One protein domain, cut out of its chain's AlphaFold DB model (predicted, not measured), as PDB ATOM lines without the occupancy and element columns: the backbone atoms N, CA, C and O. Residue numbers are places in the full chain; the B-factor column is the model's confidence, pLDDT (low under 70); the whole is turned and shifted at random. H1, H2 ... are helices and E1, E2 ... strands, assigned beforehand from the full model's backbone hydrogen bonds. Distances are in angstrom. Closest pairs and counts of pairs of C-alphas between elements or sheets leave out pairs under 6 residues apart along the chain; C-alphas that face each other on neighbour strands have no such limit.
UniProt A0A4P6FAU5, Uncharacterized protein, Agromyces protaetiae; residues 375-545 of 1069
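AT A GLANCE: This is residues 375 to 545 of the 1069 residues of an uncharacterized protein of Agromyces protaetiae (UniProt A0A4P6FAU5). A twisted sheet of five strands has two long helices, H3 and H6, side by side over one face, while the link of residues 456 to 472 passes over the other face. H1 and H2 pack on H3 on its side away from the sheet, and H5 packs on H6, with H4 beyond it at the far end of the domain. The printed part has 171 residues, with six named helices and five named strands in the order H1 H2 H3 E1 E2 H4 H5 E3 E4 E5 H6; the antiparallel sheet runs E2 E1 E3 E4 E5, and the class is mixed. The whole is compact, with a radius of gyration of the C-alphas of 15.6 A and spans of 46 by 35 by 27 A.

IN THESE COORDINATES: H1, residues 375 to 378, begins at C-alpha 375 (13.511, -13.994, -29.627). H2 is residues 392 to 396, and H3, residues 412 to 429, is 25.6 A long. E1 is residues 440 to 444 and E2 residues 451 to 455. H4, residues 473 to 477, comes before H5, residues 481 to 489. E3, residues 495 to 503, is 21.4 A long, E4, residues 508 to 515, 22.4 A, and E5, residues 520 to 525, 15.4 A. H6, residues 528 to 541, is 19.8 A long and ends at C-alpha 541 (21.337, -32.491, -30.942).

HOW THE PARTS SIT: E1 and E2 form a hairpin, with N 442 and O 453 2.8 A apart. E1 and E3 are antiparallel, with N 441 and O 500 at 2.8 A. E3, E4 and E5 are a meander, each strand the antiparallel neighbour of the one before; N 499 and O 512 are 2.8 A apart, and N 511 and O 523 2.8 A. H3 is on the sheet at a height of 9.0 A, and H6 is on the same face at 9.3 A. H3 and H6 touch at a shallow tilt of 16 degrees, opposite ways; their closest C-alphas, of Gly 429 and Leu 528, are 4.1 A apart. H3, the hub, also touches H2, closest at the C-alphas of Gly 392 and Asn 416, 3.8 A, and H1, at those of Leu 378 and Ser 423, 5.6 A. H5 touches H6, closest at the C-alphas of Ile 488 and Gly 537, 6.1 A, and only grazes the sheet. H4 and H5 are close but not clearly touching, their closest C-alphas, of Leu 477 and Ala 483, 6.7 A apart. Every O i to N i+4 pair is within hydrogen-bond range in H2, H3, H4, H5 and H6; H1 is too short for one.

THE WHOLE: The two C-alphas farthest apart, of Gly 386 and Gly 471, are 49.0 A from each other. The printed part has no cut; the links H1 to H2, H2 to H3 and E2 to H4 are long. Mean pLDDT of the printed part is 72.7, and 69 residues are under 70, among them 467 to 494 and 517 to 531.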
ATOM      1  N   HIS A 375      14.677 -13.120 -29.726       84.56
ATOM      2  CA  HIS A 375      13.511 -13.994 -29.627       84.56
ATOM      3  C   HIS A 375      12.554 -13.813 -30.806       84.56
ATOM      4  O   HIS A 375      11.966 -14.786 -31.272       84.56
ATOM      5  N   ALA A 376      12.351 -12.590 -31.300       84.38
ATOM      6  CA  ALA A 376      11.531 -12.341 -32.485       84.38
ATOM      7  C   ALA A 376      12.144 -12.987 -33.736       84.38
ATOM      8  O   ALA A 376      11.425 -13.604 -34.530       84.38
ATOM      9  N   TYR A 377      13.466 -12.903 -33.868       86.38
ATOM     10  CA  TYR A 377      14.233 -13.547 -34.922       86.38
ATOM     11  C   TYR A 377      14.126 -15.070 -34.866       86.38
ATOM     12  O   TYR A 377      13.691 -15.677 -35.841       86.38
ATOM     13  N   LEU A 378      14.419 -15.689 -33.717       85.62
ATOM     14  CA  LEU A 378      14.314 -17.142 -33.522       85.62
ATOM     15  C   LEU A 378      12.874 -17.651 -33.691       85.62
ATOM     16  O   LEU A 378      12.662 -18.765 -34.163       85.62
ATOM     17  N   ALA A 379      11.870 -16.822 -33.378       84.19
ATOM     18  CA  ALA A 379      10.467 -17.109 -33.668       84.19
ATOM     19  C   ALA A 379      10.113 -17.036 -35.167       84.19
ATOM     20  O   ALA A 379       8.983 -17.361 -35.531       84.19
ATOM     21  N   GLY A 380      11.026 -16.593 -36.035       81.81
ATOM     22  CA  GLY A 380      10.781 -16.368 -37.462       81.81
ATOM     23  C   GLY A 380       9.871 -15.168 -37.756       81.81
ATOM     24  O   GLY A 380       9.318 -15.078 -38.851       81.81
ATOM     25  N   LYS A 381       9.667 -14.268 -36.783       80.25
ATOM     26  CA  LYS A 381       8.769 -13.099 -36.886       80.25
ATOM     27  C   LYS A 381       9.510 -11.759 -36.969       80.25
ATOM     28  O   LYS A 381       8.868 -10.743 -37.206       80.25
ATOM     29  N   GLY A 382      10.829 -11.756 -36.783       75.69
ATOM     30  CA  GLY A 382      11.692 -10.579 -36.866       75.69
ATOM     31  C   GLY A 382      12.963 -10.844 -37.674       75.69
ATOM     32  O   GLY A 382      13.254 -11.980 -38.053       75.69
ATOM     33  N   SER A 383      13.726  -9.786 -37.926       73.25
ATOM     34  CA  SER A 383      15.054  -9.832 -38.540       73.25
ATOM     35  C   SER A 383      16.079  -9.271 -37.566       73.25
ATOM     36  O   SER A 383      15.808  -8.258 -36.930       73.25
ATOM     37  N   LEU A 384      17.257  -9.884 -37.496       73.56
ATOM     38  CA  LEU A 384      18.427  -9.227 -36.917       73.56
ATOM     39  C   LEU A 384      19.142  -8.450 -38.020       73.56
ATOM     40  O   LEU A 384      19.208  -8.916 -39.162       73.56
ATOM     41  N   THR A 385      19.682  -7.282 -37.683       68.12
ATOM     42  CA  THR A 385      20.470  -6.462 -38.609       68.12
ATOM     43  C   THR A 385      21.574  -7.304 -39.251       68.12
ATOM     44  O   THR A 385      22.351  -7.966 -38.565       68.12
ATOM     45  N   GLY A 386      21.606  -7.337 -40.587       63.00
ATOM     46  CA  GLY A 386      22.609  -8.089 -41.348       63.00
ATOM     47  C   GLY A 386      22.450  -9.617 -41.349       63.00
ATOM     48  O   GLY A 386      23.340 -10.306 -41.845       63.00
ATOM     49  N   LYS A 387      21.347 -10.183 -40.830       68.06
ATOM     50  CA  LYS A 387      21.073 -11.630 -40.904       68.06
ATOM     51  C   LYS A 387      19.822 -11.931 -41.748       68.06
ATOM     52  O   LYS A 387      18.823 -11.217 -41.653       68.06
ATOM     53  N   PRO A 388      19.828 -13.014 -42.549       78.50
ATOM     54  CA  PRO A 388      18.623 -13.473 -43.236       78.50
ATOM     55  C   PRO A 388      17.600 -13.977 -42.215       78.50
ATOM     56  O   PRO A 388      17.987 -14.433 -41.140       78.50
ATOM     57  N   ALA A 389      16.310 -13.954 -42.561       85.25
ATOM     58  CA  ALA A 389      15.246 -14.496 -41.714       85.25
ATOM     59  C   ALA A 389      15.578 -15.913 -41.211       85.25
ATOM     60  O   ALA A 389      16.098 -16.741 -41.971       85.25
ATOM     61  N   PHE A 390      15.265 -16.194 -39.941       85.88
ATOM     62  CA  PHE A 390      15.569 -17.483 -39.328       85.88
ATOM     63  C   PHE A 390      14.772 -18.604 -40.011       85.88
ATOM     64  O   PHE A 390      13.564 -18.750 -39.839       85.88
ATOM     65  N   THR A 391      15.470 -19.371 -40.844       89.94
ATOM     66  CA  THR A 391      14.941 -20.452 -41.684       89.94
ATOM     67  C   THR A 391      15.928 -21.616 -41.676       89.94
ATOM     68  O   THR A 391      17.086 -21.446 -41.289       89.94
ATOM     69  N   GLY A 392      15.521 -22.797 -42.154       86.94
ATOM     70  CA  GLY A 392      16.460 -23.913 -42.294       86.94
ATOM     71  C   GLY A 392      17.632 -23.586 -43.222       86.94
ATOM     72  O   GLY A 392      18.762 -23.959 -42.931       86.94
ATOM     73  N   ALA A 393      17.403 -22.808 -44.285       87.12
ATOM     74  CA  ALA A 393      18.480 -22.330 -45.151       87.12
ATOM     75  C   ALA A 393      19.472 -21.430 -44.394       87.12
ATOM     76  O   ALA A 393      20.676 -21.636 -44.511       87.12
ATOM     77  N   ALA A 394      18.971 -20.495 -43.576       85.25
ATOM     78  CA  ALA A 394      19.817 -19.632 -42.750       85.25
ATOM     79  C   ALA A 394      20.648 -20.434 -41.736       85.25
ATOM     80  O   ALA A 394      21.827 -20.145 -41.553       85.25
ATOM     81  N   LEU A 395      20.055 -21.464 -41.119       83.81
ATOM     82  CA  LEU A 395      20.745 -22.362 -40.189       83.81
ATOM     83  C   LEU A 395      21.824 -23.201 -40.890       83.81
ATOM     84  O   LEU A 395      22.904 -23.400 -40.344       83.81
ATOM     85  N   GLN A 396      21.550 -23.666 -42.112       85.44
ATOM     86  CA  GLN A 396      22.494 -24.443 -42.917       85.44
ATOM     87  C   GLN A 396      23.669 -23.599 -43.431       85.44
ATOM     88  O   GLN A 396      24.781 -24.108 -43.552       85.44
ATOM     89  N   SER A 397      23.436 -22.318 -43.729       83.88
ATOM     90  CA  SER A 397      24.475 -21.385 -44.178       83.88
ATOM     91  C   SER A 397      25.203 -20.675 -43.036       83.88
ATOM     92  O   SER A 397      26.065 -19.842 -43.304       83.88
ATOM     93  N   ALA A 398      24.842 -20.930 -41.778       79.62
ATOM     94  CA  ALA A 398      25.479 -20.284 -40.640       79.62
ATOM     95  C   ALA A 398      26.893 -20.847 -40.417       79.62
ATOM     96  O   ALA A 398      27.094 -22.063 -40.418       79.62
ATOM     97  N   THR A 399      27.871 -19.966 -40.210       74.94
ATOM     98  CA  THR A 399      29.296 -20.298 -40.029       74.94
ATOM     99  C   THR A 399      29.822 -19.783 -38.688       74.94
ATOM    100  O   THR A 399      29.269 -18.843 -38.150       74.94
ATOM    101  N   ASP A 400      30.867 -20.362 -38.108       64.88
ATOM    102  CA  ASP A 400      31.567 -19.797 -36.949       64.88
ATOM    103  C   ASP A 400      32.549 -18.685 -37.359       64.88
ATOM    104  O   ASP A 400      32.696 -18.397 -38.551       64.88
ATOM    105  N   ALA A 401      33.228 -18.089 -36.366       52.03
ATOM    106  CA  ALA A 401      34.236 -17.032 -36.524       52.03
ATOM    107  C   ALA A 401      35.347 -17.336 -37.539       52.03
ATOM    108  O   ALA A 401      35.966 -16.434 -38.091       52.03
ATOM    109  N   SER A 402      35.593 -18.616 -37.815       57.44
ATOM    110  CA  SER A 402      36.612 -19.072 -38.759       57.44
ATOM    111  C   SER A 402      36.059 -19.384 -40.156       57.44
ATOM    112  O   SER A 402      36.753 -19.972 -40.989       57.44
ATOM    113  N   GLY A 403      34.793 -19.036 -40.414       62.88
ATOM    114  CA  GLY A 403      34.091 -19.334 -41.661       62.88
ATOM    115  C   GLY A 403      33.692 -20.805 -41.815       62.88
ATOM    116  O   GLY A 403      33.246 -21.206 -42.890       62.88
ATOM    117  N   GLN A 404      33.833 -21.632 -40.771       71.50
ATOM    118  CA  GLN A 404      33.435 -23.040 -40.823       71.50
ATOM    119  C   GLN A 404      31.938 -23.175 -40.545       71.50
ATOM    120  O   GLN A 404      31.446 -22.510 -39.642       71.50
ATOM    121  N   PRO A 405      31.181 -24.029 -41.252       74.12
ATOM    122  CA  PRO A 405      29.759 -24.210 -40.962       74.12
ATOM    123  C   PRO A 405      29.510 -24.574 -39.489       74.12
ATOM    124  O   PRO A 405      30.175 -25.466 -38.958       74.12
ATOM    125  N   LEU A 406      28.524 -23.938 -38.845       72.69
ATOM    126  CA  LEU A 406      28.146 -24.218 -37.448       72.69
ATOM    127  C   LEU A 406      27.702 -25.669 -37.252       72.69
ATOM    128  O   LEU A 406      27.947 -26.266 -36.206       72.69
ATOM    129  N   ALA A 407      27.054 -26.226 -38.272       77.62
ATOM    130  CA  ALA A 407      26.630 -27.613 -38.325       77.62
ATOM    131  C   ALA A 407      27.052 -28.203 -39.688       77.62
ATOM    132  O   ALA A 407      26.261 -28.234 -40.631       77.62
ATOM    133  N   PRO A 408      28.309 -28.664 -39.835       71.50
ATOM    134  CA  PRO A 408      28.897 -29.015 -41.135       71.50
ATOM    135  C   PRO A 408      28.249 -30.221 -41.818       71.50
ATOM    136  O   PRO A 408      28.410 -30.409 -43.020       71.50
ATOM    137  N   ASN A 409      27.486 -31.017 -41.069       77.31
ATOM    138  CA  ASN A 409      26.756 -32.174 -41.580       77.31
ATOM    139  C   ASN A 409      25.240 -31.929 -41.666       77.31
ATOM    140  O   ASN A 409      24.479 -32.882 -41.820       77.31
ATOM    141  N   LEU A 410      24.792 -30.676 -41.532       79.69
ATOM    142  CA  LEU A 410      23.374 -30.341 -41.534       79.69
ATOM    143  C   LEU A 410      22.820 -30.358 -42.962       79.69
ATOM    144  O   LEU A 410      23.120 -29.488 -43.781       79.69
ATOM    145  N   ASP A 411      21.993 -31.354 -43.270       84.94
ATOM    146  CA  ASP A 411      21.232 -31.370 -44.517       84.94
ATOM    147  C   ASP A 411      20.022 -30.417 -44.454       84.94
ATOM    148  O   ASP A 411      19.574 -29.998 -43.385       84.94
ATOM    149  N   ALA A 412      19.465 -30.079 -45.618       84.25
ATOM    150  CA  ALA A 412      18.390 -29.096 -45.723       84.25
ATOM    151  C   ALA A 412      17.080 -29.536 -45.042       84.25
ATOM    152  O   ALA A 412      16.330 -28.692 -44.547       84.25
ATOM    153  N   ALA A 413      16.767 -30.837 -45.017       78.75
ATOM    154  CA  ALA A 413      15.556 -31.334 -44.368       78.75
ATOM    155  C   ALA A 413      15.686 -31.217 -42.846       78.75
ATOM    156  O   ALA A 413      14.792 -30.676 -42.192       78.75
ATOM    157  N   THR A 414      16.838 -31.625 -42.314       76.81
ATOM    158  CA  THR A 414      17.189 -31.497 -40.900       76.81
ATOM    159  C   THR A 414      17.226 -30.033 -40.457       76.81
ATOM    160  O   THR A 414      16.673 -29.689 -39.414       76.81
ATOM    161  N   ALA A 415      17.801 -29.148 -41.275       83.06
ATOM    162  CA  ALA A 415      17.853 -27.719 -40.982       83.06
ATOM    163  C   ALA A 415      16.454 -27.088 -40.897       83.06
ATOM    164  O   ALA A 415      16.174 -26.316 -39.981       83.06
ATOM    165  N   ASN A 416      15.555 -27.437 -41.822       84.06
ATOM    166  CA  ASN A 416      14.174 -26.949 -41.805       84.06
ATOM    167  C   ASN A 416      13.396 -27.477 -40.592       84.06
ATOM    168  O   ASN A 416      12.690 -26.709 -39.945       84.06
ATOM    169  N   ALA A 417      13.554 -28.761 -40.259       77.00
ATOM    170  CA  ALA A 417      12.937 -29.358 -39.077       77.00
ATOM    171  C   ALA A 417      13.403 -28.668 -37.782       77.00
ATOM    172  O   ALA A 417      12.576 -28.327 -36.935       77.00
ATOM    173  N   ALA A 418      14.707 -28.409 -37.654       79.81
ATOM    174  CA  ALA A 418      15.280 -27.715 -36.505       79.81
ATOM    175  C   ALA A 418      14.810 -26.255 -36.411       79.81
ATOM    176  O   ALA A 418      14.386 -25.827 -35.340       79.81
ATOM    177  N   ALA A 419      14.817 -25.503 -37.517       85.44
ATOM    178  CA  ALA A 419      14.359 -24.112 -37.532       85.44
ATOM    179  C   ALA A 419      12.875 -23.986 -37.138       85.44
ATOM    180  O   ALA A 419      12.527 -23.137 -36.315       85.44
ATOM    181  N   SER A 420      12.012 -24.868 -37.656       83.75
ATOM    182  CA  SER A 420      10.597 -24.918 -37.264       83.75
ATOM    183  C   SER A 420      10.424 -25.287 -35.791       83.75
ATOM    184  O   SER A 420       9.645 -24.650 -35.086       83.75
ATOM    185  N   ALA A 421      11.187 -26.265 -35.292       79.75
ATOM    186  CA  ALA A 421      11.136 -26.652 -33.886       79.75
ATOM    187  C   ALA A 421      11.563 -25.508 -32.952       79.75
ATOM    188  O   ALA A 421      10.885 -25.257 -31.958       79.75
ATOM    189  N   VAL A 422      12.636 -24.784 -33.287       83.50
ATOM    190  CA  VAL A 422      13.102 -23.611 -32.531       83.50
ATOM    191  C   VAL A 422      12.049 -22.500 -32.538       83.50
ATOM    192  O   VAL A 422      11.703 -21.990 -31.470       83.50
ATOM    193  N   SER A 423      11.475 -22.178 -33.704       85.75
ATOM    194  CA  SER A 423      10.411 -21.172 -33.815       85.75
ATOM    195  C   SER A 423       9.202 -21.531 -32.949       85.75
ATOM    196  O   SER A 423       8.739 -20.709 -32.152       85.75
ATOM    197  N   SER A 424       8.740 -22.779 -33.026       81.19
ATOM    198  CA  SER A 424       7.612 -23.265 -32.230       81.19
ATOM    199  C   SER A 424       7.928 -23.306 -30.731       81.19
ATOM    200  O   SER A 424       7.061 -22.975 -29.925       81.19
ATOM    201  N   CYS A 425       9.168 -23.606 -30.323       80.62
ATOM    202  CA  CYS A 425       9.577 -23.505 -28.917       80.62
ATOM    203  C   CYS A 425       9.492 -22.061 -28.404       80.62
ATOM    204  O   CYS A 425       8.887 -21.834 -27.357       80.62
ATOM    205  N   ILE A 426      10.011 -21.074 -29.146       83.00
ATOM    206  CA  ILE A 426       9.905 -19.660 -28.743       83.00
ATOM    207  C   ILE A 426       8.441 -19.217 -28.665       83.00
ATOM    208  O   ILE A 426       8.037 -18.564 -27.703       83.00
ATOM    209  N   GLN A 427       7.620 -19.574 -29.656       82.00
ATOM    210  CA  GLN A 427       6.205 -19.193 -29.658       82.00
ATOM    211  C   GLN A 427       5.439 -19.816 -28.483       82.00
ATOM    212  O   GLN A 427       4.585 -19.139 -27.899       82.00
ATOM    213  N   ALA A 428       5.765 -21.062 -28.118       77.94
ATOM    214  CA  ALA A 428       5.234 -21.736 -26.935       77.94
ATOM    215  C   ALA A 428       5.670 -21.027 -25.646       77.94
ATOM    216  O   ALA A 428       4.824 -20.751 -24.798       77.94
ATOM    217  N   GLY A 429       6.953 -20.664 -25.534       76.69
ATOM    218  CA  GLY A 429       7.505 -19.916 -24.397       76.69
ATOM    219  C   GLY A 429       6.876 -18.533 -24.212       76.69
ATOM    220  O   GLY A 429       6.690 -18.093 -23.082       76.69
ATOM    221  N   LYS A 430       6.471 -17.879 -25.310       77.50
ATOM    222  CA  LYS A 430       5.701 -16.620 -25.292       77.50
ATOM    223  C   LYS A 430       4.202 -16.813 -25.019       77.50
ATOM    224  O   LYS A 430       3.479 -15.829 -24.912       77.50
ATOM    225  N   GLY A 431       3.703 -18.050 -24.989       73.81
ATOM    226  CA  GLY A 431       2.269 -18.341 -24.872       73.81
ATOM    227  C   GLY A 431       1.435 -17.898 -26.083       73.81
ATOM    228  O   GLY A 431       0.235 -17.680 -25.954       73.81
ATOM    229  N   THR A 432       2.051 -17.743 -27.262       69.88
ATOM    230  CA  THR A 432       1.414 -17.129 -28.454       69.88
ATOM    231  C   THR A 432       0.977 -18.117 -29.535       69.88
ATOM    232  O   THR A 432       0.482 -17.691 -30.579       69.88
ATOM    233  N   ILE A 433       1.163 -19.424 -29.328       71.12
ATOM    234  CA  ILE A 433       0.707 -20.433 -30.295       71.12
ATOM    235  C   ILE A 433      -0.822 -20.475 -30.305       71.12
ATOM    236  O   ILE A 433      -1.455 -20.598 -29.256       71.12
ATOM    237  N   ASP A 434      -1.410 -20.429 -31.501       74.44
ATOM    238  CA  ASP A 434      -2.828 -20.715 -31.694       74.44
ATOM    239  C   ASP A 434      -3.092 -22.200 -31.403       74.44
ATOM    240  O   ASP A 434      -2.903 -23.077 -32.251       74.44
ATOM    241  N   THR A 435      -3.553 -22.478 -30.183       68.50
ATOM    242  CA  THR A 435      -3.833 -23.836 -29.700       68.50
ATOM    243  C   THR A 435      -4.937 -24.542 -30.490       68.50
ATOM    244  O   THR A 435      -5.148 -25.739 -30.299       68.50
ATOM    245  N   THR A 436      -5.668 -23.830 -31.359       69.56
ATOM    246  CA  THR A 436      -6.659 -24.437 -32.262       69.56
ATOM    247  C   THR A 436      -6.024 -25.065 -33.506       69.56
ATOM    248  O   THR A 436      -6.629 -25.952 -34.109       69.56
ATOM    249  N   GLN A 437      -4.809 -24.640 -33.866       71.12
ATOM    250  CA  GLN A 437      -4.059 -25.140 -35.021       71.12
ATOM    251  C   GLN A 437      -2.952 -26.104 -34.592       71.12
ATOM    252  O   GLN A 437      -2.821 -27.183 -35.173       71.12
ATOM    253  N   THR A 438      -2.238 -25.767 -33.517       79.94
ATOM    254  CA  THR A 438      -1.140 -26.575 -32.985       79.94
ATOM    255  C   THR A 438      -1.326 -26.711 -31.479       79.94
ATOM    256  O   THR A 438      -1.192 -25.744 -30.740       79.94
ATOM    257  N   ALA A 439      -1.658 -27.918 -31.018       79.69
ATOM    258  CA  ALA A 439      -1.781 -28.282 -29.602       79.69
ATOM    259  C   ALA A 439      -0.668 -29.239 -29.141       79.69
ATOM    260  O   ALA A 439      -0.514 -29.467 -27.943       79.69
ATOM    261  N   ALA A 440       0.103 -29.807 -30.071       83.81
ATOM    262  CA  ALA A 440       1.357 -30.494 -29.807       83.81
ATOM    263  C   ALA A 440       2.300 -30.406 -31.012       83.81
ATOM    264  O   ALA A 440       1.847 -30.305 -32.152       83.81
ATOM    265  N   PHE A 441       3.602 -30.502 -30.769       86.94
ATOM    266  CA  PHE A 441       4.616 -30.696 -31.802       86.94
ATOM    267  C   PHE A 441       5.738 -31.596 -31.292       86.94
ATOM    268  O   PHE A 441       5.974 -31.679 -30.087       86.94
ATOM    269  N   SER A 442       6.432 -32.272 -32.202       87.25
ATOM    270  CA  SER A 442       7.586 -33.098 -31.865       87.25
ATOM    271  C   SER A 442       8.735 -32.906 -32.838       87.25
ATOM    272  O   SER A 442       8.502 -32.756 -34.038       87.25
ATOM    273  N   ILE A 443       9.961 -33.003 -32.332       83.69
ATOM    274  CA  ILE A 443      11.149 -33.279 -33.139       83.69
ATOM    275  C   ILE A 443      11.806 -34.559 -32.621       83.69
ATOM    276  O   ILE A 443      12.122 -34.669 -31.437       83.69
ATOM    277  N   ASP A 444      11.958 -35.547 -33.498       83.75
ATOM    278  CA  ASP A 444      12.537 -36.850 -33.166       83.75
ATOM    279  C   ASP A 444      13.865 -37.047 -33.896       83.75
ATOM    280  O   ASP A 444      13.888 -37.079 -35.126       83.75
ATOM    281  N   PHE A 445      14.951 -37.187 -33.135       78.56
ATOM    282  CA  PHE A 445      16.312 -37.435 -33.613       78.56
ATOM    283  C   PHE A 445      16.677 -38.931 -33.614       78.56
ATOM    284  O   PHE A 445      17.753 -39.302 -34.088       78.56
ATOM    285  N   SER A 446      15.806 -39.815 -33.111       77.12
ATOM    286  CA  SER A 446      16.118 -41.236 -32.882       77.12
ATOM    287  C   SER A 446      16.380 -42.050 -34.160       77.12
ATOM    288  O   SER A 446      17.075 -43.066 -34.114       77.12
ATOM    289  N   GLN A 447      15.863 -41.604 -35.310       76.19
ATOM    290  CA  GLN A 447      15.944 -42.305 -36.603       76.19
ATOM    291  C   GLN A 447      17.125 -41.846 -37.486       76.19
ATOM    292  O   GLN A 447      17.200 -42.213 -38.657       76.19
ATOM    293  N   GLY A 448      18.043 -41.019 -36.968       66.00
ATOM    294  CA  GLY A 448      19.210 -40.512 -37.705       66.00
ATOM    295  C   GLY A 448      18.923 -39.363 -38.685       66.00
ATOM    296  O   GLY A 448      19.836 -38.606 -38.998       66.00
ATOM    297  N   THR A 449      17.671 -39.176 -39.115       71.62
ATOM    298  CA  THR A 449      17.194 -37.956 -39.789       71.62
ATOM    299  C   THR A 449      16.092 -37.324 -38.942       71.62
ATOM    300  O   THR A 449      15.056 -37.964 -38.752       71.62
ATOM    301  N   PRO A 450      16.285 -36.099 -38.426       76.88
ATOM    302  CA  PRO A 450      15.304 -35.450 -37.571       76.88
ATOM    303  C   PRO A 450      13.971 -35.214 -38.273       76.88
ATOM    304  O   PRO A 450      13.912 -34.603 -39.341       76.88
ATOM    305  N   THR A 451      12.887 -35.676 -37.655       81.50
ATOM    306  CA  THR A 451      11.522 -35.477 -38.162       81.50
ATOM    307  C   THR A 451      10.754 -34.511 -37.279       81.50
ATOM    308  O   THR A 451      10.543 -34.789 -36.101       81.50
ATOM    309  N   TYR A 452      10.313 -33.394 -37.867       87.19
ATOM    310  CA  TYR A 452       9.412 -32.431 -37.236       87.19
ATOM    311  C   TYR A 452       7.952 -32.712 -37.608       87.19
ATOM    312  O   TYR A 452       7.642 -32.929 -38.781       87.19
ATOM    313  N   ALA A 453       7.057 -32.687 -36.622       86.62
ATOM    314  CA  ALA A 453       5.621 -32.850 -36.826       86.62
ATOM    315  C   ALA A 453       4.820 -31.970 -35.858       86.62
ATOM    316  O   ALA A 453       5.207 -31.796 -34.708       86.62
ATOM    317  N   GLU A 454       3.671 -31.468 -36.311       88.06
ATOM    318  CA  GLU A 454       2.711 -30.704 -35.508       88.06
ATOM    319  C   GLU A 454       1.343 -31.395 -35.506       88.06
ATOM    320  O   GLU A 454       1.000 -32.143 -36.426       88.06
ATOM    321  N   SER A 455       0.546 -31.159 -34.468       87.31
ATOM    322  CA  SER A 455      -0.809 -31.687 -34.349       87.31
ATOM    323  C   SER A 455      -1.708 -30.751 -33.556       87.31
ATOM    324  O   SER A 455      -1.306 -30.212 -32.530       87.31
ATOM    325  N   ALA A 456      -2.975 -30.646 -33.954       86.81
ATOM    326  CA  ALA A 456      -4.025 -30.006 -33.157       86.81
ATOM    327  C   ALA A 456      -4.476 -30.862 -31.950       86.81
ATOM    328  O   ALA A 456      -5.354 -30.457 -31.193       86.81
ATOM    329  N   THR A 457      -3.914 -32.066 -31.761       87.38
ATOM    330  CA  THR A 457      -4.212 -32.955 -30.625       87.38
ATOM    331  C   THR A 457      -3.039 -32.985 -29.647       87.38
ATOM    332  O   THR A 457      -1.946 -33.413 -30.015       87.38
ATOM    333  N   SER A 458      -3.269 -32.604 -28.387       84.12
ATOM    334  CA  SER A 458      -2.214 -32.463 -27.368       84.12
ATOM    335  C   SER A 458      -1.467 -33.761 -27.029       84.12
ATOM    336  O   SER A 458      -0.325 -33.716 -26.594       84.12
ATOM    337  N   THR A 459      -2.064 -34.931 -27.255       86.00
ATOM    338  CA  THR A 459      -1.449 -36.240 -26.957       86.00
ATOM    339  C   THR A 459      -0.910 -36.959 -28.196       86.00
ATOM    340  O   THR A 459      -0.548 -38.132 -28.118       86.00
ATOM    341  N   ALA A 460      -0.884 -36.306 -29.367       87.75
ATOM    342  CA  ALA A 460      -0.554 -36.961 -30.638       87.75
ATOM    343  C   ALA A 460       0.822 -37.646 -30.637       87.75
ATOM    344  O   ALA A 460       0.994 -38.677 -31.283       87.75
ATOM    345  N   PHE A 461       1.774 -37.101 -29.881       89.00
ATOM    346  CA  PHE A 461       3.174 -37.520 -29.876       89.00
ATOM    347  C   PHE A 461       3.610 -38.225 -28.585       89.00
ATOM    348  O   PHE A 461       4.774 -38.581 -28.459       89.00
ATOM    349  N   ASP A 462       2.691 -38.507 -27.651       84.19
ATOM    350  CA  ASP A 462       3.025 -39.190 -26.387       84.19
ATOM    351  C   ASP A 462       3.632 -40.589 -26.618       84.19
ATOM    352  O   ASP A 462       4.405 -41.079 -25.805       84.19
ATOM    353  N   HIS A 463       3.327 -41.219 -27.757       84.25
ATOM    354  CA  HIS A 463       3.885 -42.511 -28.162       84.25
ATOM    355  C   HIS A 463       5.379 -42.470 -28.527       84.25
ATOM    356  O   HIS A 463       5.996 -43.528 -28.623       84.25
ATOM    357  N   LEU A 464       5.944 -41.278 -28.755       82.00
ATOM    358  CA  LEU A 464       7.377 -41.085 -29.001       82.00
ATOM    359  C   LEU A 464       8.180 -41.037 -27.693       82.00
ATOM    360  O   LEU A 464       9.402 -41.150 -27.715       82.00
ATOM    361  N   LEU A 465       7.503 -40.882 -26.553       80.25
ATOM    362  CA  LEU A 465       8.135 -40.859 -25.243       80.25
ATOM    363  C   LEU A 465       8.259 -42.293 -24.687       80.25
ATOM    364  O   LEU A 465       7.299 -43.067 -24.756       80.25
ATOM    365  N   PRO A 466       9.416 -42.676 -24.113       75.69
ATOM    366  CA  PRO A 466       9.572 -43.913 -23.356       75.69
ATOM    367  C   PRO A 466       8.444 -44.143 -22.340       75.69
ATOM    368  O   PRO A 466       8.071 -43.258 -21.576       75.69
ATOM    369  N   SER A 467       7.909 -45.365 -22.307       67.88
ATOM    370  CA  SER A 467       6.674 -45.701 -21.583       67.88
ATOM    371  C   SER A 467       6.830 -45.925 -20.069       67.88
ATOM    372  O   SER A 467       5.838 -46.240 -19.420       67.88
ATOM    373  N   ASN A 468       8.029 -45.763 -19.489       60.22
ATOM    374  CA  ASN A 468       8.261 -45.807 -18.036       60.22
ATOM    375  C   ASN A 468       9.631 -45.202 -17.663       60.22
ATOM    376  O   ASN A 468      10.646 -45.809 -18.014       60.22
ATOM    377  N   PRO A 469       9.704 -44.098 -16.892       55.84
ATOM    378  CA  PRO A 469      10.947 -43.698 -16.240       55.84
ATOM    379  C   PRO A 469      11.219 -44.677 -15.089       55.84
ATOM    380  O   PRO A 469      10.577 -44.640 -14.038       55.84
ATOM    381  N   THR A 470      12.109 -45.644 -15.303       47.00
ATOM    382  CA  THR A 470      12.518 -46.584 -14.250       47.00
ATOM    383  C   THR A 470      13.302 -45.836 -13.175       47.00
ATOM    384  O   THR A 470      14.313 -45.211 -13.489       47.00
ATOM    385  N   GLY A 471      12.844 -45.914 -11.920       49.97
ATOM    386  CA  GLY A 471      13.510 -45.309 -10.762       49.97
ATOM    387  C   GLY A 471      14.985 -45.717 -10.635       49.97
ATOM    388  O   GLY A 471      15.356 -46.851 -10.938       49.97
ATOM    389  N   GLY A 472      15.814 -44.767 -10.204       60.19
ATOM    390  CA  GLY A 472      17.272 -44.854 -10.079       60.19
ATOM    391  C   GLY A 472      17.867 -43.459  -9.842       60.19
ATOM    392  O   GLY A 472      17.102 -42.507  -9.734       60.19
ATOM    393  N   PHE A 473      19.199 -43.329  -9.820       54.28
ATOM    394  CA  PHE A 473      19.934 -42.055  -9.651       54.28
ATOM    395  C   PHE A 473      19.346 -40.896 -10.477       54.28
ATOM    396  O   PHE A 473      19.053 -39.829  -9.950       54.28
ATOM    397  N   PHE A 474      19.053 -41.143 -11.757       50.38
ATOM    398  CA  PHE A 474      18.410 -40.146 -12.609       50.38
ATOM    399  C   PHE A 474      16.989 -39.806 -12.154       50.38
ATOM    400  O   PHE A 474      16.617 -38.653 -12.223       50.38
ATOM    401  N   GLY A 475      16.199 -40.740 -11.624       57.75
ATOM    402  CA  GLY A 475      14.869 -40.442 -11.075       57.75
ATOM    403  C   GLY A 475      14.883 -39.487  -9.872       57.75
ATOM    404  O   GLY A 475      13.900 -38.777  -9.664       57.75
ATOM    405  N   ASP A 476      15.985 -39.438  -9.118       57.44
ATOM    406  CA  ASP A 476      16.195 -38.459  -8.046       57.44
ATOM    407  C   ASP A 476      16.753 -37.132  -8.584       57.44
ATOM    408  O   ASP A 476      16.229 -36.083  -8.218       57.44
ATOM    409  N   LEU A 477      17.691 -37.169  -9.545       54.00
ATOM    410  CA  LEU A 477      18.162 -35.987 -10.291       54.00
ATOM    411  C   LEU A 477      17.009 -35.263 -11.010       54.00
ATOM    412  O   LEU A 477      16.996 -34.046 -11.127       54.00
ATOM    413  N   MET A 478      15.992 -36.008 -11.447       53.28
ATOM    414  CA  MET A 478      14.830 -35.484 -12.174       53.28
ATOM    415  C   MET A 478      13.839 -34.719 -11.296       53.28
ATOM    416  O   MET A 478      12.900 -34.115 -11.814       53.28
ATOM    417  N   LYS A 479      14.042 -34.734  -9.974       58.00
ATOM    418  CA  LYS A 479      13.338 -33.846  -9.042       58.00
ATOM    419  C   LYS A 479      13.943 -32.440  -9.039       58.00
ATOM    420  O   LYS A 479      13.260 -31.515  -8.609       58.00
ATOM    421  N   ASP A 480      15.169 -32.281  -9.544       59.84
ATOM    422  CA  ASP A 480      15.838 -30.996  -9.712       59.84
ATOM    423  C   ASP A 480      15.912 -30.611 -11.198       59.84
ATOM    424  O   ASP A 480      16.763 -31.060 -11.969       59.84
ATOM    425  N   LEU A 481      14.982 -29.743 -11.599       59.66
ATOM    426  CA  LEU A 481      14.912 -29.170 -12.939       59.66
ATOM    427  C   LEU A 481      16.258 -28.580 -13.378       59.66
ATOM    428  O   LEU A 481      16.690 -28.812 -14.506       59.66
ATOM    429  N   HIS A 482      16.936 -27.855 -12.488       56.75
ATOM    430  CA  HIS A 482      18.146 -27.116 -12.826       56.75
ATOM    431  C   HIS A 482      19.323 -28.040 -13.148       56.75
ATOM    432  O   HIS A 482      20.110 -27.720 -14.040       56.75
ATOM    433  N   ALA A 483      19.403 -29.207 -12.505       57.66
ATOM    434  CA  ALA A 483      20.434 -30.200 -12.788       57.66
ATOM    435  C   ALA A 483      20.314 -30.765 -14.216       57.66
ATOM    436  O   ALA A 483      21.307 -30.910 -14.927       57.66
ATOM    437  N   ILE A 484      19.089 -31.019 -14.686       61.62
ATOM    438  CA  ILE A 484      18.854 -31.510 -16.053       61.62
ATOM    439  C   ILE A 484      19.117 -30.416 -17.087       61.62
ATOM    440  O   ILE A 484      19.726 -30.684 -18.125       61.62
ATOM    441  N   GLU A 485      18.676 -29.182 -16.814       63.84
ATOM    442  CA  GLU A 485      18.994 -28.041 -17.676       63.84
ATOM    443  C   GLU A 485      20.509 -27.892 -17.828       63.84
ATOM    444  O   GLU A 485      21.001 -27.702 -18.941       63.84
ATOM    445  N   HIS A 486      21.250 -28.024 -16.727       58.81
ATOM    446  CA  HIS A 486      22.705 -27.953 -16.720       58.81
ATOM    447  C   HIS A 486      23.351 -29.098 -17.513       58.81
ATOM    448  O   HIS A 486      24.176 -28.839 -18.391       58.81
ATOM    449  N   ALA A 487      22.906 -30.340 -17.307       60.00
ATOM    450  CA  ALA A 487      23.415 -31.509 -18.023       60.00
ATOM    451  C   ALA A 487      23.213 -31.413 -19.548       60.00
ATOM    452  O   ALA A 487      24.101 -31.779 -20.323       60.00
ATOM    453  N   ILE A 488      22.070 -30.880 -19.998       60.84
ATOM    454  CA  ILE A 488      21.809 -30.619 -21.424       60.84
ATOM    455  C   ILE A 488      22.730 -29.504 -21.942       60.84
ATOM    456  O   ILE A 488      23.313 -29.641 -23.019       60.84
ATOM    457  N   ARG A 489      22.904 -28.417 -21.174       62.38
ATOM    458  CA  ARG A 489      23.776 -27.280 -21.539       62.38
ATOM    459  C   ARG A 489      25.237 -27.689 -21.691       62.38
ATOM    460  O   ARG A 489      25.906 -27.211 -22.601       62.38
ATOM    461  N   LYS A 490      25.723 -28.582 -20.828       58.38
ATOM    462  CA  LYS A 490      27.098 -29.099 -20.845       58.38
ATOM    463  C   LYS A 490      27.293 -30.289 -21.787       58.38
ATOM    464  O   LYS A 490      28.372 -30.872 -21.817       58.38
ATOM    465  N   ALA A 491      26.265 -30.645 -22.562       57.94
ATOM    466  CA  ALA A 491      26.259 -31.797 -23.460       57.94
ATOM    467  C   ALA A 491      26.598 -33.135 -22.764       57.94
ATOM    468  O   ALA A 491      27.045 -34.080 -23.416       57.94
ATOM    469  N   VAL A 492      26.353 -33.229 -21.451       58.34
ATOM    470  CA  VAL A 492      26.516 -34.456 -20.650       58.34
ATOM    471  C   VAL A 492      25.470 -35.500 -21.062       58.34
ATOM    472  O   VAL A 492      25.726 -36.700 -21.003       58.34
ATOM    473  N   THR A 493      24.310 -35.046 -21.547       62.53
ATOM    474  CA  THR A 493      23.264 -35.888 -22.142       62.53
ATOM    475  C   THR A 493      22.729 -35.265 -23.428       62.53
ATOM    476  O   THR A 493      22.691 -34.039 -23.571       62.53
ATOM    477  N   LYS A 494      22.317 -36.107 -24.384       69.25
ATOM    478  CA  LYS A 494      21.755 -35.660 -25.665       69.25
ATOM    479  C   LYS A 494      20.246 -35.802 -25.672       69.25
ATOM    480  O   LYS A 494      19.704 -36.838 -25.291       69.25
ATOM    481  N   VAL A 495      19.573 -34.788 -26.199       75.31
ATOM    482  CA  VAL A 495      18.134 -34.839 -26.456       75.31
ATOM    483  C   VAL A 495      17.881 -35.701 -27.693       75.31
ATOM    484  O   VAL A 495      18.330 -35.376 -28.790       75.31
ATOM    485  N   THR A 496      17.173 -36.815 -27.517       79.75
ATOM    486  CA  THR A 496      16.799 -37.743 -28.596       79.75
ATOM    487  C   THR A 496      15.426 -37.433 -29.168       79.75
ATOM    488  O   THR A 496      15.206 -37.605 -30.365       79.75
ATOM    489  N   THR A 497      14.508 -36.924 -28.350       80.62
ATOM    490  CA  THR A 497      13.176 -36.515 -28.801       80.62
ATOM    491  C   THR A 497      12.696 -35.334 -27.969       80.62
ATOM    492  O   THR A 497      12.828 -35.336 -26.751       80.62
ATOM    493  N   VAL A 498      12.099 -34.337 -28.613       80.75
ATOM    494  CA  VAL A 498      11.354 -33.261 -27.948       80.75
ATOM    495  C   VAL A 498       9.889 -33.442 -28.302       80.75
ATOM    496  O   VAL A 498       9.552 -33.483 -29.483       80.75
ATOM    497  N   VAL A 499       9.016 -33.536 -27.304       81.31
ATOM    498  CA  VAL A 499       7.560 -33.540 -27.475       81.31
ATOM    499  C   VAL A 499       6.962 -32.416 -26.652       81.31
ATOM    500  O   VAL A 499       6.912 -32.482 -25.424       81.31
ATOM    501  N   THR A 500       6.453 -31.404 -27.331       80.75
ATOM    502  CA  THR A 500       5.805 -30.254 -26.714       80.75
ATOM    503  C   THR A 500       4.300 -30.393 -26.857       80.75
ATOM    504  O   THR A 500       3.812 -30.651 -27.953       80.75
ATOM    505  N   LYS A 501       3.542 -30.223 -25.773       82.81
ATOM    506  CA  LYS A 501       2.077 -30.305 -25.779       82.81
ATOM    507  C   LYS A 501       1.427 -29.237 -24.924       82.81
ATOM    508  O   LYS A 501       1.932 -28.902 -23.862       82.81
ATOM    509  N   TYR A 502       0.285 -28.732 -25.358       78.31
ATOM    510  CA  TYR A 502      -0.528 -27.827 -24.565       78.31
ATOM    511  C   TYR A 502      -1.311 -28.625 -23.517       78.31
ATOM    512  O   TYR A 502      -2.114 -29.501 -23.858       78.31
ATOM    513  N   ALA A 503      -1.077 -28.337 -22.237       74.62
ATOM    514  CA  ALA A 503      -1.759 -28.976 -21.121       74.62
ATOM    515  C   ALA A 503      -2.706 -27.968 -20.461       74.62
ATOM    516  O   ALA A 503      -2.299 -27.139 -19.651       74.62
ATOM    517  N   GLY A 504      -3.999 -28.063 -20.790       64.25
ATOM    518  CA  GLY A 504      -5.021 -27.155 -20.255       64.25
ATOM    519  C   GLY A 504      -5.132 -27.159 -18.724       64.25
ATOM    520  O   GLY A 504      -5.532 -26.155 -18.148       64.25
ATOM    521  N   GLU A 505      -4.737 -28.251 -18.062       56.16
ATOM    522  CA  GLU A 505      -4.731 -28.375 -16.595       56.16
ATOM    523  C   GLU A 505      -3.531 -27.682 -15.927       56.16
ATOM    524  O   GLU A 505      -3.639 -27.258 -14.781       56.16
ATOM    525  N   ALA A 506      -2.411 -27.520 -16.643       52.47
ATOM    526  CA  ALA A 506      -1.213 -26.828 -16.160       52.47
ATOM    527  C   ALA A 506      -1.187 -25.335 -16.540       52.47
ATOM    528  O   ALA A 506      -0.217 -24.650 -16.241       52.47
ATOM    529  N   ILE A 507      -2.239 -24.836 -17.208       57.72
ATOM    530  CA  ILE A 507      -2.330 -23.468 -17.752       57.72
ATOM    531  C   ILE A 507      -1.087 -23.128 -18.603       57.72
ATOM    532  O   ILE A 507      -0.507 -22.053 -18.482       57.72
ATOM    533  N   GLY A 508      -0.642 -24.051 -19.464       69.12
ATOM    534  CA  GLY A 508       0.578 -23.821 -20.238       69.12
ATOM    535  C   GLY A 508       0.979 -24.933 -21.201       69.12
ATOM    536  O   GLY A 508       0.343 -25.987 -21.308       69.12
ATOM    537  N   TRP A 509       2.062 -24.672 -21.927       71.88
ATOM    538  CA  TRP A 509       2.752 -25.666 -22.745       71.88
ATOM    539  C   TRP A 509       3.607 -26.570 -21.856       71.88
ATOM    540  O   TRP A 509       4.046 -26.170 -20.791       71.88
ATOM    541  N   VAL A 510       3.842 -27.807 -22.269       74.25
ATOM    542  CA  VAL A 510       4.642 -28.794 -21.542       74.25
ATOM    543  C   VAL A 510       5.623 -29.405 -22.524       74.25
ATOM    544  O   VAL A 510       5.192 -29.978 -23.522       74.25
ATOM    545  N   ILE A 511       6.921 -29.289 -22.253       72.44
ATOM    546  CA  ILE A 511       7.984 -29.879 -23.071       72.44
ATOM    547  C   ILE A 511       8.446 -31.165 -22.397       72.44
ATOM    548  O   ILE A 511       8.822 -31.171 -21.228       72.44
ATOM    549  N   ASN A 512       8.417 -32.259 -23.145       78.38
ATOM    550  CA  ASN A 512       8.955 -33.547 -22.745       78.38
ATOM    551  C   ASN A 512      10.232 -33.787 -23.548       78.38
ATOM    552  O   ASN A 512      10.179 -33.834 -24.776       78.38
ATOM    553  N   LEU A 513      11.363 -33.931 -22.869       77.12
ATOM    554  CA  LEU A 513      12.646 -34.266 -23.474       77.12
ATOM    555  C   LEU A 513      12.932 -35.744 -23.215       77.12
ATOM    556  O   LEU A 513      13.100 -36.151 -22.068       77.12
ATOM    557  N   ALA A 514      12.986 -36.555 -24.266       78.31
ATOM    558  CA  ALA A 514      13.616 -37.862 -24.199       78.31
ATOM    559  C   ALA A 514      15.130 -37.679 -24.337       78.31
ATOM    560  O   ALA A 514      15.597 -36.942 -25.209       78.31
ATOM    561  N   LEU A 515      15.884 -38.341 -23.468       77.62
ATOM    562  CA  LEU A 515      17.340 -38.281 -23.415       77.62
ATOM    563  C   LEU A 515      17.956 -39.596 -23.912       77.62
ATOM    564  O   LEU A 515      17.325 -40.654 -23.864       77.62
ATOM    565  N   ASP A 516      19.202 -39.550 -24.379       72.25
ATOM    566  CA  ASP A 516      19.957 -40.713 -24.875       72.25
ATOM    567  C   ASP A 516      20.241 -41.786 -23.812       72.25
ATOM    568  O   ASP A 516      20.497 -42.942 -24.145       72.25
ATOM    569  N   VAL A 517      20.075 -41.439 -22.537       68.69
ATOM    570  CA  VAL A 517      20.074 -42.372 -21.398       68.69
ATOM    571  C   VAL A 517      18.743 -43.126 -21.214       68.69
ATOM    572  O   VAL A 517      18.564 -43.842 -20.228       68.69
ATOM    573  N   GLY A 518      17.797 -42.989 -22.151       61.88
ATOM    574  CA  GLY A 518      16.520 -43.714 -22.156       61.88
ATOM    575  C   GLY A 518      15.474 -43.178 -21.171       61.88
ATOM    576  O   GLY A 518      14.522 -43.887 -20.848       61.88
ATOM    577  N   GLN A 519      15.649 -41.946 -20.688       66.19
ATOM    578  CA  GLN A 519      14.775 -41.291 -19.707       66.19
ATOM    579  C   GLN A 519      13.945 -40.177 -20.355       66.19
ATOM    580  O   GLN A 519      14.362 -39.598 -21.358       66.19
ATOM    581  N   VAL A 520      12.774 -39.879 -19.778       65.81
ATOM    582  CA  VAL A 520      11.879 -38.796 -20.225       65.81
ATOM    583  C   VAL A 520      11.736 -37.769 -19.137       65.81
ATOM    584  O   VAL A 520      11.222 -38.084 -18.064       65.81
ATOM    585  N   VAL A 521      12.118 -36.541 -19.449       65.62
ATOM    586  CA  VAL A 521      11.965 -35.414 -18.548       65.62
ATOM    587  C   VAL A 521      10.808 -34.553 -19.004       65.62
ATOM    588  O   VAL A 521      10.787 -34.110 -20.147       65.62
ATOM    589  N   GLN A 522       9.836 -34.340 -18.123       64.25
ATOM    590  CA  GLN A 522       8.655 -33.537 -18.408       64.25
ATOM    591  C   GLN A 522       8.737 -32.214 -17.654       64.25
ATOM    592  O   GLN A 522       8.858 -32.198 -16.431       64.25
ATOM    593  N   PHE A 523       8.600 -31.109 -18.381       67.19
ATOM    594  CA  PHE A 523       8.645 -29.765 -17.822       67.19
ATOM    595  C   PHE A 523       7.425 -28.969 -18.253       67.19
ATOM    596  O   PHE A 523       7.104 -28.914 -19.442       67.19
ATOM    597  N   ALA A 524       6.759 -28.312 -17.307       58.72
ATOM    598  CA  ALA A 524       5.800 -27.270 -17.643       58.72
ATOM    599  C   ALA A 524       6.566 -26.031 -18.132       58.72
ATOM    600  O   ALA A 524       7.433 -25.506 -17.437       58.72
ATOM    601  N   VAL A 525       6.264 -25.581 -19.347       58.66
ATOM    602  CA  VAL A 525       6.733 -24.310 -19.900       58.66
ATOM    603  C   VAL A 525       5.918 -23.207 -19.251       58.66
ATOM    604  O   VAL A 525       4.822 -22.876 -19.701       58.66
ATOM    605  N   ASN A 526       6.487 -22.629 -18.199       60.59
ATOM    606  CA  ASN A 526       5.916 -21.468 -17.525       60.59
ATOM    607  C   ASN A 526       6.497 -20.140 -18.060       60.59
ATOM    608  O   ASN A 526       6.209 -19.087 -17.503       60.59
ATOM    609  N   GLY A 527       7.310 -20.176 -19.130       63.84
ATOM    610  CA  GLY A 527       7.882 -18.989 -19.774       63.84
ATOM    611  C   GLY A 527       8.984 -19.287 -20.804       63.84
ATOM    612  O   GLY A 527       9.287 -20.445 -21.106       63.84
ATOM    613  N   LEU A 528       9.603 -18.224 -21.331       66.50
ATOM    614  CA  LEU A 528      10.660 -18.258 -22.358       66.50
ATOM    615  C   LEU A 528      11.910 -19.046 -21.942       66.50
ATOM    616  O   LEU A 528      12.470 -19.773 -22.761       66.50
ATOM    617  N   ARG A 529      12.291 -19.001 -20.663       67.94
ATOM    618  CA  ARG A 529      13.455 -19.730 -20.135       67.94
ATOM    619  C   ARG A 529      13.381 -21.241 -20.382       67.94
ATOM    620  O   ARG A 529      14.321 -21.834 -20.904       67.94
ATOM    621  N   SER A 530      12.235 -21.865 -20.101       67.25
ATOM    622  CA  SER A 530      12.032 -23.302 -20.340       67.25
ATOM    623  C   SER A 530      12.061 -23.651 -21.835       67.25
ATOM    624  O   SER A 530      12.508 -24.732 -22.218       67.25
ATOM    625  N   ALA A 531      11.616 -22.730 -22.697       69.88
ATOM    626  CA  ALA A 531      11.726 -22.887 -24.145       69.88
ATOM    627  C   ALA A 531      13.183 -22.798 -24.627       69.88
ATOM    628  O   ALA A 531      13.577 -23.553 -25.515       69.88
ATOM    629  N   ILE A 532      13.998 -21.934 -24.019       72.12
ATOM    630  CA  ILE A 532      15.425 -21.784 -24.338       72.12
ATOM    631  C   ILE A 532      16.214 -23.045 -23.982       72.12
ATOM    632  O   ILE A 532      17.033 -23.486 -24.786       72.12
ATOM    633  N   THR A 533      15.916 -23.699 -22.857       68.94
ATOM    634  CA  THR A 533      16.495 -25.016 -22.531       68.94
ATOM    635  C   THR A 533      16.211 -26.044 -23.635       68.94
ATOM    636  O   THR A 533      17.115 -26.763 -24.067       68.94
ATOM    637  N   ALA A 534      14.980 -26.092 -24.151       69.06
ATOM    638  CA  ALA A 534      14.634 -26.987 -25.255       69.06
ATOM    639  C   ALA A 534      15.362 -26.617 -26.558       69.06
ATOM    640  O   ALA A 534      15.822 -27.504 -27.276       69.06
ATOM    641  N   ILE A 535      15.527 -25.320 -26.840       73.31
ATOM    642  CA  ILE A 535      16.290 -24.819 -27.992       73.31
ATOM    643  C   ILE A 535      17.763 -25.209 -27.884       73.31
ATOM    644  O   ILE A 535      18.316 -25.716 -28.857       73.31
ATOM    645  N   HIS A 536      18.389 -25.055 -26.715       69.50
ATOM    646  CA  HIS A 536      19.751 -25.538 -26.479       69.50
ATOM    647  C   HIS A 536      19.859 -27.048 -26.715       69.50
ATOM    648  O   HIS A 536      20.792 -27.494 -27.380       69.50
ATOM    649  N   GLY A 537      18.875 -27.825 -26.253       66.56
ATOM    650  CA  GLY A 537      18.789 -29.257 -26.534       66.56
ATOM    651  C   GLY A 537      18.715 -29.578 -28.031       66.56
ATOM    652  O   GLY A 537      19.442 -30.448 -28.505       66.56
ATOM    653  N   ILE A 538      17.895 -28.842 -28.790       71.12
ATOM    654  CA  ILE A 538      17.756 -28.989 -30.250       71.12
ATOM    655  C   ILE A 538      19.061 -28.625 -30.970       71.12
ATOM    656  O   ILE A 538      19.510 -29.385 -31.827       71.12
ATOM    657  N   LEU A 539      19.682 -27.493 -30.618       71.00
ATOM    658  CA  LEU A 539      20.938 -27.025 -31.217       71.00
ATOM    659  C   LEU A 539      22.094 -27.993 -30.926       71.00
ATOM    660  O   LEU A 539      22.833 -28.364 -31.837       71.00
ATOM    661  N   SER A 540      22.189 -28.484 -29.690       66.62
ATOM    662  CA  SER A 540      23.159 -29.512 -29.297       66.62
ATOM    663  C   SER A 540      22.939 -30.827 -30.061       66.62
ATOM    664  O   SER A 540      23.890 -31.419 -30.575       66.62
ATOM    665  N   ALA A 541      21.681 -31.256 -30.234       64.00
ATOM    666  CA  ALA A 541      21.337 -32.491 -30.942       64.00
ATOM    667  C   ALA A 541      21.687 -32.460 -32.443       64.00
ATOM    668  O   ALA A 541      22.108 -33.480 -32.988       64.00
ATOM    669  N   ILE A 542      21.583 -31.301 -33.109       61.72
ATOM    670  CA  ILE A 542      22.039 -31.129 -34.505       61.72
ATOM    671  C   ILE A 542      23.556 -30.908 -34.630       61.72
ATOM    672  O   ILE A 542      24.060 -30.699 -35.734       61.72
ATOM    673  N   GLY A 543      24.291 -30.963 -33.516       56.69
ATOM    674  CA  GLY A 543      25.740 -30.782 -33.481       56.69
ATOM    675  C   GLY A 543      26.198 -29.330 -33.620       56.69
ATOM    676  O   GLY A 543      27.371 -29.108 -33.912       56.69
ATOM    677  N   ALA A 544      25.307 -28.352 -33.416       56.03
ATOM    678  CA  ALA A 544      25.682 -26.945 -33.345       56.03
ATOM    679  C   ALA A 544      26.225 -26.644 -31.939       56.03
ATOM    680  O   ALA A 544      25.514 -26.767 -30.941       56.03
ATOM    681  N   ALA A 545      27.493 -26.246 -31.845       54.84
ATOM    682  CA  ALA A 545      28.050 -25.762 -30.587       54.84
ATOM    683  C   ALA A 545      27.397 -24.412 -30.246       54.84
ATOM    684  O   ALA A 545      27.572 -23.437 -30.973       54.84
TER     685      ALA A 545